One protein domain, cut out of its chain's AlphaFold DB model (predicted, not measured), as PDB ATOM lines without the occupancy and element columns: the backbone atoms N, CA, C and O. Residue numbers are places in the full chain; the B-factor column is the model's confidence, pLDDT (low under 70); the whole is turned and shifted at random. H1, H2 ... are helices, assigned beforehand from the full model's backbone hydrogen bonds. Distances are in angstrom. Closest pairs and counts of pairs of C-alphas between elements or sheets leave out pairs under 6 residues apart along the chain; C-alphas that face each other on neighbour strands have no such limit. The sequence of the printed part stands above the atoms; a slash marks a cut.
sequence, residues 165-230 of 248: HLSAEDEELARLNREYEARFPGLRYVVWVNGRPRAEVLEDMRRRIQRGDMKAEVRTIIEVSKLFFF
ATOM      1  N   HIS A 165       5.415   5.499  81.335       70.69
ATOM      2  CA  HIS A 165       6.348   6.078  82.308       70.69
ATOM      3  C   HIS A 165       6.661   5.161  83.511       70.69
ATOM      4  O   HIS A 165       7.463   5.529  84.369       70.69
ATOM      5  N   LEU A 166       6.013   3.997  83.598       67.88
ATOM      6  CA  LEU A 166       6.178   2.971  84.629       67.88
ATOM      7  C   LEU A 166       6.707   1.712  83.934       67.88
ATOM      8  O   LEU A 166       5.924   0.860  83.529       67.88
ATOM      9  N   SER A 167       8.015   1.599  83.705       67.88
ATOM     10  CA  SER A 167       8.554   0.448  82.968       67.88
ATOM     11  C   SER A 167       8.734  -0.774  83.880       67.88
ATOM     12  O   SER A 167       9.057  -0.652  85.057       67.88
ATOM     13  N   ALA A 168       8.584  -1.984  83.332       60.62
ATOM     14  CA  ALA A 168       8.888  -3.235  84.044       60.62
ATOM     15  C   ALA A 168      10.365  -3.385  84.437       60.62
ATOM     16  O   ALA A 168      10.689  -4.229  85.269       60.62
ATOM     17  N   GLU A 169      11.255  -2.601  83.826       60.00
ATOM     18  CA  GLU A 169      12.691  -2.590  84.128       60.00
ATOM     19  C   GLU A 169      12.984  -1.912  85.473       60.00
ATOM     20  O   GLU A 169      14.073  -2.049  86.025       60.00
ATOM     21  N   ASP A 170      11.991  -1.231  86.043       77.31
ATOM     22  CA  ASP A 170      12.083  -0.656  87.367       77.31
ATOM     23  C   ASP A 170      12.098  -1.735  88.460       77.31
ATOM     24  O   ASP A 170      11.056  -2.240  88.897       77.31
ATOM     25  N   GLU A 171      13.286  -2.019  88.993       85.81
ATOM     26  CA  GLU A 171      13.490  -2.989  90.077       85.81
ATOM     27  C   GLU A 171      12.584  -2.731  91.290       85.81
ATOM     28  O   GLU A 171      12.079  -3.667  91.914       85.81
ATOM     29  N   GLU A 172      12.333  -1.458  91.610       89.00
ATOM     30  CA  GLU A 172      11.474  -1.068  92.725       89.00
ATOM     31  C   GLU A 172       9.993  -1.389  92.484       89.00
ATOM     32  O   GLU A 172       9.332  -1.916  93.383       89.00
ATOM     33  N   LEU A 173       9.474  -1.112  91.284       88.94
ATOM     34  CA  LEU A 173       8.088  -1.425  90.933       88.94
ATOM     35  C   LEU A 173       7.897  -2.943  90.863       88.94
ATOM     36  O   LEU A 173       6.936  -3.473  91.419       88.94
ATOM     37  N   ALA A 174       8.860  -3.662  90.281       89.12
ATOM     38  CA  ALA A 174       8.859  -5.119  90.258       89.12
ATOM     39  C   ALA A 174       8.907  -5.720  91.677       89.12
ATOM     40  O   ALA A 174       8.211  -6.698  91.961       89.12
ATOM     41  N   ARG A 175       9.702  -5.137  92.589       93.56
ATOM     42  CA  ARG A 175       9.746  -5.543  94.003       93.56
ATOM     43  C   ARG A 175       8.400  -5.319  94.684       93.56
ATOM     44  O   ARG A 175       7.920  -6.235  95.346       93.56
ATOM     45  N   LEU A 176       7.794  -4.146  94.505       94.38
ATOM     46  CA  LEU A 176       6.504  -3.833  95.114       94.38
ATOM     47  C   LEU A 176       5.379  -4.698  94.547       94.38
ATOM     48  O   LEU A 176       4.588  -5.198  95.336       94.38
ATOM     49  N   ASN A 177       5.338  -4.964  93.236       93.31
ATOM     50  CA  ASN A 177       4.384  -5.908  92.635       93.31
ATOM     51  C   ASN A 177       4.465  -7.290  93.304       93.31
ATOM     52  O   ASN A 177       3.438  -7.841  93.698       93.31
ATOM     53  N   ARG A 178       5.676  -7.830  93.516       94.00
ATOM     54  CA  ARG A 178       5.859  -9.106  94.236       94.00
ATOM     55  C   ARG A 178       5.391  -9.031  95.690       94.00
ATOM     56  O   ARG A 178       4.726  -9.949  96.160       94.00
ATOM     57  N   GLU A 179       5.735  -7.958  96.394       96.19
ATOM     58  CA  GLU A 179       5.344  -7.745  97.794       96.19
ATOM     59  C   GLU A 179       3.819  -7.618  97.941       96.19
ATOM     60  O   GLU A 179       3.224  -8.210  98.839       96.19
ATOM     61  N   TYR A 180       3.178  -6.919  97.007       95.75
ATOM     62  CA  TYR A 180       1.733  -6.784  96.931       95.75
ATOM     63  C   TYR A 180       1.044  -8.122  96.681       95.75
ATOM     64  O   TYR A 180       0.126  -8.471  97.412       95.75
ATOM     65  N   GLU A 181       1.495  -8.899  95.694       94.44
ATOM     66  CA  GLU A 181       0.899 -10.205  95.378       94.44
ATOM     67  C   GLU A 181       1.086 -11.218  96.513       94.44
ATOM     68  O   GLU A 181       0.204 -12.037  96.763       94.44
ATOM     69  N   ALA A 182       2.209 -11.143  97.235       94.75
ATOM     70  CA  ALA A 182       2.421 -11.935  98.441       94.75
ATOM     71  C   ALA A 182       1.483 -11.503  99.581       94.75
ATOM     72  O   ALA A 182       0.997 -12.347 100.335       94.75
ATOM     73  N   ARG A 183       1.210 -10.196  99.708       95.88
ATOM     74  CA  ARG A 183       0.292  -9.662 100.723       95.88
ATOM     75  C   ARG A 183      -1.172  -9.957 100.404       95.88
ATOM     76  O   ARG A 183      -1.944 -10.205 101.328       95.88
ATOM     77  N   PHE A 184      -1.527  -9.944  99.122       94.25
ATOM     78  CA  PHE A 184      -2.881 -10.115  98.606       94.25
ATOM     79  C   PHE A 184      -2.932 -11.229  97.541       94.25
ATOM     80  O   PHE A 184      -2.998 -10.940  96.341       94.25
ATOM     81  N   PRO A 185      -2.905 -12.513  97.952       91.81
ATOM     82  CA  PRO A 185      -2.898 -13.633  97.016       91.81
ATOM     83  C   PRO A 185      -4.095 -13.608  96.061       91.81
ATOM     84  O   PRO A 185      -5.239 -13.453  96.483       91.81
ATOM     85  N   GLY A 186      -3.820 -13.784  94.768       88.44
ATOM     86  CA  GLY A 186      -4.837 -13.776  93.710       88.44
ATOM     87  C   GLY A 186      -5.243 -12.385  93.215       88.44
ATOM     88  O   GLY A 186      -5.978 -12.300  92.236       88.44
ATOM     89  N   LEU A 187      -4.749 -11.302  93.826       91.00
ATOM     90  CA  LEU A 187      -5.010  -9.935  93.376       91.00
ATOM     91  C   LEU A 187      -3.804  -9.341  92.642       91.00
ATOM     92  O   LEU A 187      -2.650  -9.737  92.829       91.00
ATOM     93  N   ARG A 188      -4.085  -8.343  91.807       89.38
ATOM     94  CA  ARG A 188      -3.087  -7.497  91.149       89.38
ATOM     95  C   ARG A 188      -3.218  -6.073  91.663       89.38
ATOM     96  O   ARG A 188      -4.301  -5.658  92.083       89.38
ATOM     97  N   TYR A 189      -2.108  -5.339  91.689       88.75
ATOM     98  CA  TYR A 189      -2.159  -3.934  92.067       88.75
ATOM     99  C   TYR A 189      -2.753  -3.128  90.928       88.75
ATOM    100  O   TYR A 189      -2.248  -3.128  89.807       88.75
ATOM    101  N   VAL A 190      -3.841  -2.447  91.252       86.94
ATOM    102  CA  VAL A 190      -4.631  -1.673  90.310       86.94
ATOM    103  C   VAL A 190      -4.793  -0.273  90.872       86.94
ATOM    104  O   VAL A 190      -5.217  -0.105  92.018       86.94
ATOM    105  N   VAL A 191      -4.443   0.733  90.078       86.00
ATOM    106  CA  VAL A 191      -4.489   2.139  90.474       86.00
ATOM    107  C   VAL A 191      -4.749   3.015  89.258       86.00
ATOM    108  O   VAL A 191      -4.258   2.747  88.164       86.00
ATOM    109  N   TRP A 192      -5.500   4.093  89.461       78.31
ATOM    110  CA  TRP A 192      -5.657   5.132  88.455       78.31
ATOM    111  C   TRP A 192      -4.447   6.071  88.492       78.31
ATOM    112  O   TRP A 192      -4.181   6.708  89.519       78.31
ATOM    113  N   VAL A 193      -3.698   6.137  87.387       77.06
ATOM    114  CA  VAL A 193      -2.481   6.956  87.318       77.06
ATOM    115  C   VAL A 193      -2.800   8.400  86.952       77.06
ATOM    116  O   VAL A 193      -2.328   9.280  87.644       77.06
ATOM    117  N   ASN A 194      -3.630   8.691  85.946       75.44
ATOM    118  CA  ASN A 194      -4.055  10.067  85.604       75.44
ATOM    119  C   ASN A 194      -2.933  11.125  85.500       75.44
ATOM    120  O   ASN A 194      -3.124  12.273  85.902       75.44
ATOM    121  N   GLY A 195      -1.732  10.745  85.061       75.38
ATOM    122  CA  GLY A 195      -0.571  11.646  85.060       75.38
ATOM    123  C   GLY A 195       0.062  11.904  86.436       75.38
ATOM    124  O   GLY A 195       0.932  12.767  86.549       75.38
ATOM    125  N   ARG A 196      -0.332  11.164  87.481       79.12
ATOM    126  CA  ARG A 196       0.346  11.153  88.783       79.12
ATOM    127  C   ARG A 196       1.806  10.744  88.597       79.12
ATOM    128  O   ARG A 196       2.089   9.813  87.840       79.12
ATOM    129  N   PRO A 197       2.744  11.391  89.305       86.00
ATOM    130  CA  PRO A 197       4.138  11.008  89.231       86.00
ATOM    131  C   PRO A 197       4.332   9.605  89.808       86.00
ATOM    132  O   PRO A 197       3.730   9.225  90.814       86.00
ATOM    133  N   ARG A 198       5.261   8.860  89.208       85.12
ATOM    134  CA  ARG A 198       5.631   7.497  89.610       85.12
ATOM    135  C   ARG A 198       5.832   7.338  91.117       85.12
ATOM    136  O   ARG A 198       5.323   6.390  91.701       85.12
ATOM    137  N   ALA A 199       6.542   8.268  91.756       88.25
ATOM    138  CA  ALA A 199       6.810   8.212  93.193       88.25
ATOM    139  C   ALA A 199       5.522   8.143  94.032       88.25
ATOM    140  O   ALA A 199       5.456   7.374  94.989       88.25
ATOM    141  N   GLU A 200       4.486   8.878  93.630       89.88
ATOM    142  CA  GLU A 200       3.196   8.907  94.318       89.88
ATOM    143  C   GLU A 200       2.410   7.603  94.113       89.88
ATOM    144  O   GLU A 200       1.733   7.129  95.027       89.88
ATOM    145  N   VAL A 201       2.539   6.985  92.933       89.19
ATOM    146  CA  VAL A 201       1.959   5.666  92.632       89.19
ATOM    147  C   VAL A 201       2.618   4.569  93.472       89.19
ATOM    148  O   VAL A 201       1.918   3.723  94.031       89.19
ATOM    149  N   LEU A 202       3.948   4.594  93.601       91.12
ATOM    150  CA  LEU A 202       4.675   3.644  94.451       91.12
ATOM    151  C   LEU A 202       4.376   3.867  95.933       91.12
ATOM    152  O   LEU A 202       4.281   2.907  96.694       91.12
ATOM    153  N   GLU A 203       4.224   5.118  96.364       93.62
ATOM    154  CA  GLU A 203       3.830   5.423  97.735       93.62
ATOM    155  C   GLU A 203       2.423   4.902  98.044       93.62
ATOM    156  O   GLU A 203       2.217   4.292  99.090       93.62
ATOM    157  N   ASP A 204       1.480   5.053  97.111       93.31
ATOM    158  CA  ASP A 204       0.144   4.470  97.234       93.31
ATOM    159  C   ASP A 204       0.180   2.951  97.384       93.31
ATOM    160  O   ASP A 204      -0.427   2.391  98.301       93.31
ATOM    161  N   MET A 205       0.986   2.298  96.548       93.81
ATOM    162  CA  MET A 205       1.191   0.860  96.605       93.81
ATOM    163  C   MET A 205       1.741   0.420  97.965       93.81
ATOM    164  O   MET A 205       1.199  -0.495  98.584       93.81
ATOM    165  N   ARG A 206       2.765   1.113  98.484       95.56
ATOM    166  CA  ARG A 206       3.318   0.841  99.821       95.56
ATOM    167  C   ARG A 206       2.274   1.028 100.920       95.56
ATOM    168  O   ARG A 206       2.177   0.173 101.797       95.56
ATOM    169  N   ARG A 207       1.472   2.100 100.874       96.06
ATOM    170  CA  ARG A 207       0.401   2.344 101.859       96.06
ATOM    171  C   ARG A 207      -0.631   1.216 101.865       96.06
ATOM    172  O   ARG A 207      -1.030   0.767 102.938       96.06
ATOM    173  N   ARG A 208      -1.033   0.719 100.691       95.25
ATOM    174  CA  ARG A 208      -1.996  -0.390 100.565       95.25
ATOM    175  C   ARG A 208      -1.429  -1.712 101.076       95.25
ATOM    176  O   ARG A 208      -2.100  -2.388 101.853       95.25
ATOM    177  N   ILE A 209      -0.174  -2.026 100.749       95.56
ATOM    178  CA  ILE A 209       0.542  -3.191 101.299       95.56
ATOM    179  C   ILE A 209       0.598  -3.123 102.833       95.56
ATOM    180  O   ILE A 209       0.262  -4.101 103.505       95.56
ATOM    181  N   GLN A 210       0.977  -1.965 103.387       96.38
ATOM    182  CA  GLN A 210       1.075  -1.748 104.834       96.38
ATOM    183  C   GLN A 210      -0.277  -1.880 105.535       96.38
ATOM    184  O   GLN A 210      -0.349  -2.519 106.583       96.38
ATOM    185  N   ARG A 211      -1.348  -1.328 104.946       95.88
ATOM    186  CA  ARG A 211      -2.719  -1.522 105.437       95.88
ATOM    187  C   ARG A 211      -3.050  -3.009 105.522       95.88
ATOM    188  O   ARG A 211      -3.555  -3.459 106.543       95.88
ATOM    189  N   GLY A 212      -2.762  -3.767 104.461       92.81
ATOM    190  CA  GLY A 212      -2.821  -5.227 104.481       92.81
ATOM    191  C   GLY A 212      -4.201  -5.833 104.761       92.81
ATOM    192  O   GLY A 212      -4.298  -7.000 105.134       92.81
ATOM    193  N   ASP A 213      -5.252  -5.035 104.605       94.25
ATOM    194  CA  ASP A 213      -6.644  -5.432 104.770       94.25
ATOM    195  C   ASP A 213      -7.178  -5.915 103.419       94.25
ATOM    196  O   ASP A 213      -7.421  -5.109 102.521       94.25
ATOM    197  N   MET A 214      -7.341  -7.233 103.275       91.50
ATOM    198  CA  MET A 214      -7.830  -7.871 102.048       91.50
ATOM    199  C   MET A 214      -9.228  -7.376 101.654       91.50
ATOM    200  O   MET A 214      -9.499  -7.156 100.476       91.50
ATOM    201  N   LYS A 215     -10.119  -7.173 102.628       91.38
ATOM    202  CA  LYS A 215     -11.508  -6.768 102.390       91.38
ATOM    203  C   LYS A 215     -11.569  -5.328 101.883       91.38
ATOM    204  O   LYS A 215     -12.239  -5.038 100.885       91.38
ATOM    205  N   ALA A 216     -10.836  -4.434 102.540       91.75
ATOM    206  CA  ALA A 216     -10.692  -3.058 102.084       91.75
ATOM    207  C   ALA A 216      -9.972  -2.988 100.732       91.75
ATOM    208  O   ALA A 216     -10.305  -2.134  99.914       91.75
ATOM    209  N   GLU A 217      -9.013  -3.881 100.477       94.00
ATOM    210  CA  GLU A 217      -8.281  -3.943  99.216       94.00
ATOM    211  C   GLU A 217      -9.173  -4.357  98.051       94.00
ATOM    212  O   GLU A 217      -9.197  -3.657  97.046       94.00
ATOM    213  N   VAL A 218      -9.967  -5.419  98.199       91.75
ATOM    214  CA  VAL A 218     -10.945  -5.850  97.189       91.75
ATOM    215  C   VAL A 218     -11.902  -4.711  96.844       91.75
ATOM    216  O   VAL A 218     -12.068  -4.396  95.665       91.75
ATOM    217  N   ARG A 219     -12.478  -4.036  97.852       91.56
ATOM    218  CA  ARG A 219     -13.338  -2.868  97.604       91.56
ATOM    219  C   ARG A 219     -12.560  -1.739  96.937       91.56
ATOM    220  O   ARG A 219     -13.025  -1.236  95.924       91.56
ATOM    221  N   THR A 220     -11.359  -1.412  97.418       90.38
ATOM    222  CA  THR A 220     -10.494  -0.396  96.792       90.38
ATOM    223  C   THR A 220     -10.278  -0.727  95.322       90.38
ATOM    224  O   THR A 220     -10.477   0.148  94.493       90.38
ATOM    225  N   ILE A 221      -9.933  -1.972  94.978       88.25
ATOM    226  CA  ILE A 221      -9.764  -2.402  93.590       88.25
ATOM    227  C   ILE A 221     -11.065  -2.194  92.829       88.25
ATOM    228  O   ILE A 221     -10.997  -1.565  91.792       88.25
ATOM    229  N   ILE A 222     -12.232  -2.623  93.317       87.88
ATOM    230  CA  ILE A 222     -13.522  -2.413  92.623       87.88
ATOM    231  C   ILE A 222     -13.842  -0.915  92.430       87.88
ATOM    232  O   ILE A 222     -14.449  -0.533  91.432       87.88
ATOM    233  N   GLU A 223     -13.435  -0.051  93.362       82.50
ATOM    234  CA  GLU A 223     -13.681   1.396  93.324       82.50
ATOM    235  C   GLU A 223     -12.716   2.159  92.412       82.50
ATOM    236  O   GLU A 223     -13.145   3.001  91.620       82.50
ATOM    237  N   VAL A 224     -11.414   1.882  92.528       73.44
ATOM    238  CA  VAL A 224     -10.364   2.487  91.690       73.44
ATOM    239  C   VAL A 224     -10.312   1.836  90.316       73.44
ATOM    240  O   VAL A 224      -9.838   2.459  89.366       73.44
ATOM    241  N   SER A 225     -10.871   0.630  90.190       62.91
ATOM    242  CA  SER A 225     -11.270   0.026  88.926       62.91
ATOM    243  C   SER A 225     -12.461   0.776  88.350       62.91
ATOM    244  O   SER A 225     -13.533   0.232  88.116       62.91
ATOM    245  N   LYS A 226     -12.180   1.993  87.894       54.09
ATOM    246  CA  LYS A 226     -12.695   2.456  86.604       54.09
ATOM    247  C   LYS A 226     -12.080   1.656  85.441       54.09
ATOM    248  O   LYS A 226     -12.004   2.188  84.337       54.09
ATOM    249  N   LEU A 227     -11.608   0.417  85.665       46.38
ATOM    250  CA  LEU A 227     -10.705  -0.374  84.806       46.38
ATOM    251  C   LEU A 227     -11.341  -0.918  83.532       46.38
ATOM    252  O   LEU A 227     -10.942  -1.926  82.969       46.38
ATOM    253  N   PHE A 228     -12.353  -0.203  83.108       47.94
ATOM    254  CA  PHE A 228     -13.408  -0.618  82.246       47.94
ATOM    255  C   PHE A 228     -13.945   0.573  81.440       47.94
ATOM    256  O   PHE A 228     -14.875   0.406  80.666       47.94
ATOM    257  N   PHE A 229     -13.437   1.796  81.663       42.53
ATOM    258  CA  PHE A 229     -14.114   3.004  81.175       42.53
ATOM    259  C   PHE A 229     -13.302   3.937  80.296       42.53
ATOM    260  O   PHE A 229     -13.882   4.860  79.736       42.53
ATOM    261  N   PHE A 230     -12.007   3.707  80.093       42.06
ATOM    262  CA  PHE A 230     -11.210   4.639  79.297       42.06
ATOM    263  C   PHE A 230     -10.268   3.959  78.305       42.06
ATOM    264  O   PHE A 230      -9.076   4.212  78.266       42.06
TER     265      PHE A 230
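AT A GLANCE: This is residues 165 to 230 of the 248 residues of an uncharacterized protein of Myceliophthora thermophila (strain ATCC 42464 / BCRC 31852 / DSM 1799) (UniProt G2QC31). Two helices, H1 and H2, lie side by side and run the same way, and a third, H3, folds back after a tight turn at the end of H2, standing a little off from that pair. Between H1 and H2 the chain makes a long loop, residues 184 to 197, which passes close to the middle of the domain. The printed part has 66 residues with three named helices, in the order H1, H2, H3, and no named strand; its class is all helix. It is compact, with a radius of gyration of the C-alphas of 11.6 A, and spans 29 by 28 by 18 A.

HOW THE PARTS SIT: Start with H1, residues 171 to 183, and look for H2, residues 198 to 211. They touch, and their closest C-alphas are those of Tyr 180 and Ile 209, 5.8 A apart. They run the same way at a shallow tilt of 23 degrees. Go on to H3, residues 214 to 224, which is close to H2 but not clearly touching it: the closest C-alphas, of Arg 208 and Glu 217, are 7.3 A apart. These two run opposite ways at a shallow tilt of 33 degrees, only just short of steep. H1 and H3 are only just apart, at 8.4 A between their closest C-alphas. In H1, H2 and H3 every O i to N i+4 pair is within hydrogen-bond range.

IN THESE COORDINATES: Find C-alpha 171 at (13.490, -2.989, 90.077); from there H1 runs 18.2 A to Arg 183. H2 begins at C-alpha 198, (5.631, 7.497, 89.610), and runs 20.0 A to Arg 211. H3 runs 14.9 A from Met 214 to C-alpha 224 at (-10.364, 2.487, 91.690).

THE WHOLE: The two C-alphas farthest apart are those of Glu 169 and Lys 215, at 30.6 A. The printed part has no cut. The link from H1 to H2 is long, with 14 residues, and that from H2 to H3 is tight, with 2. The mean pLDDT of the printed part is 84.1; look for values under 70 at residues 166 to 169 and 225 to 230.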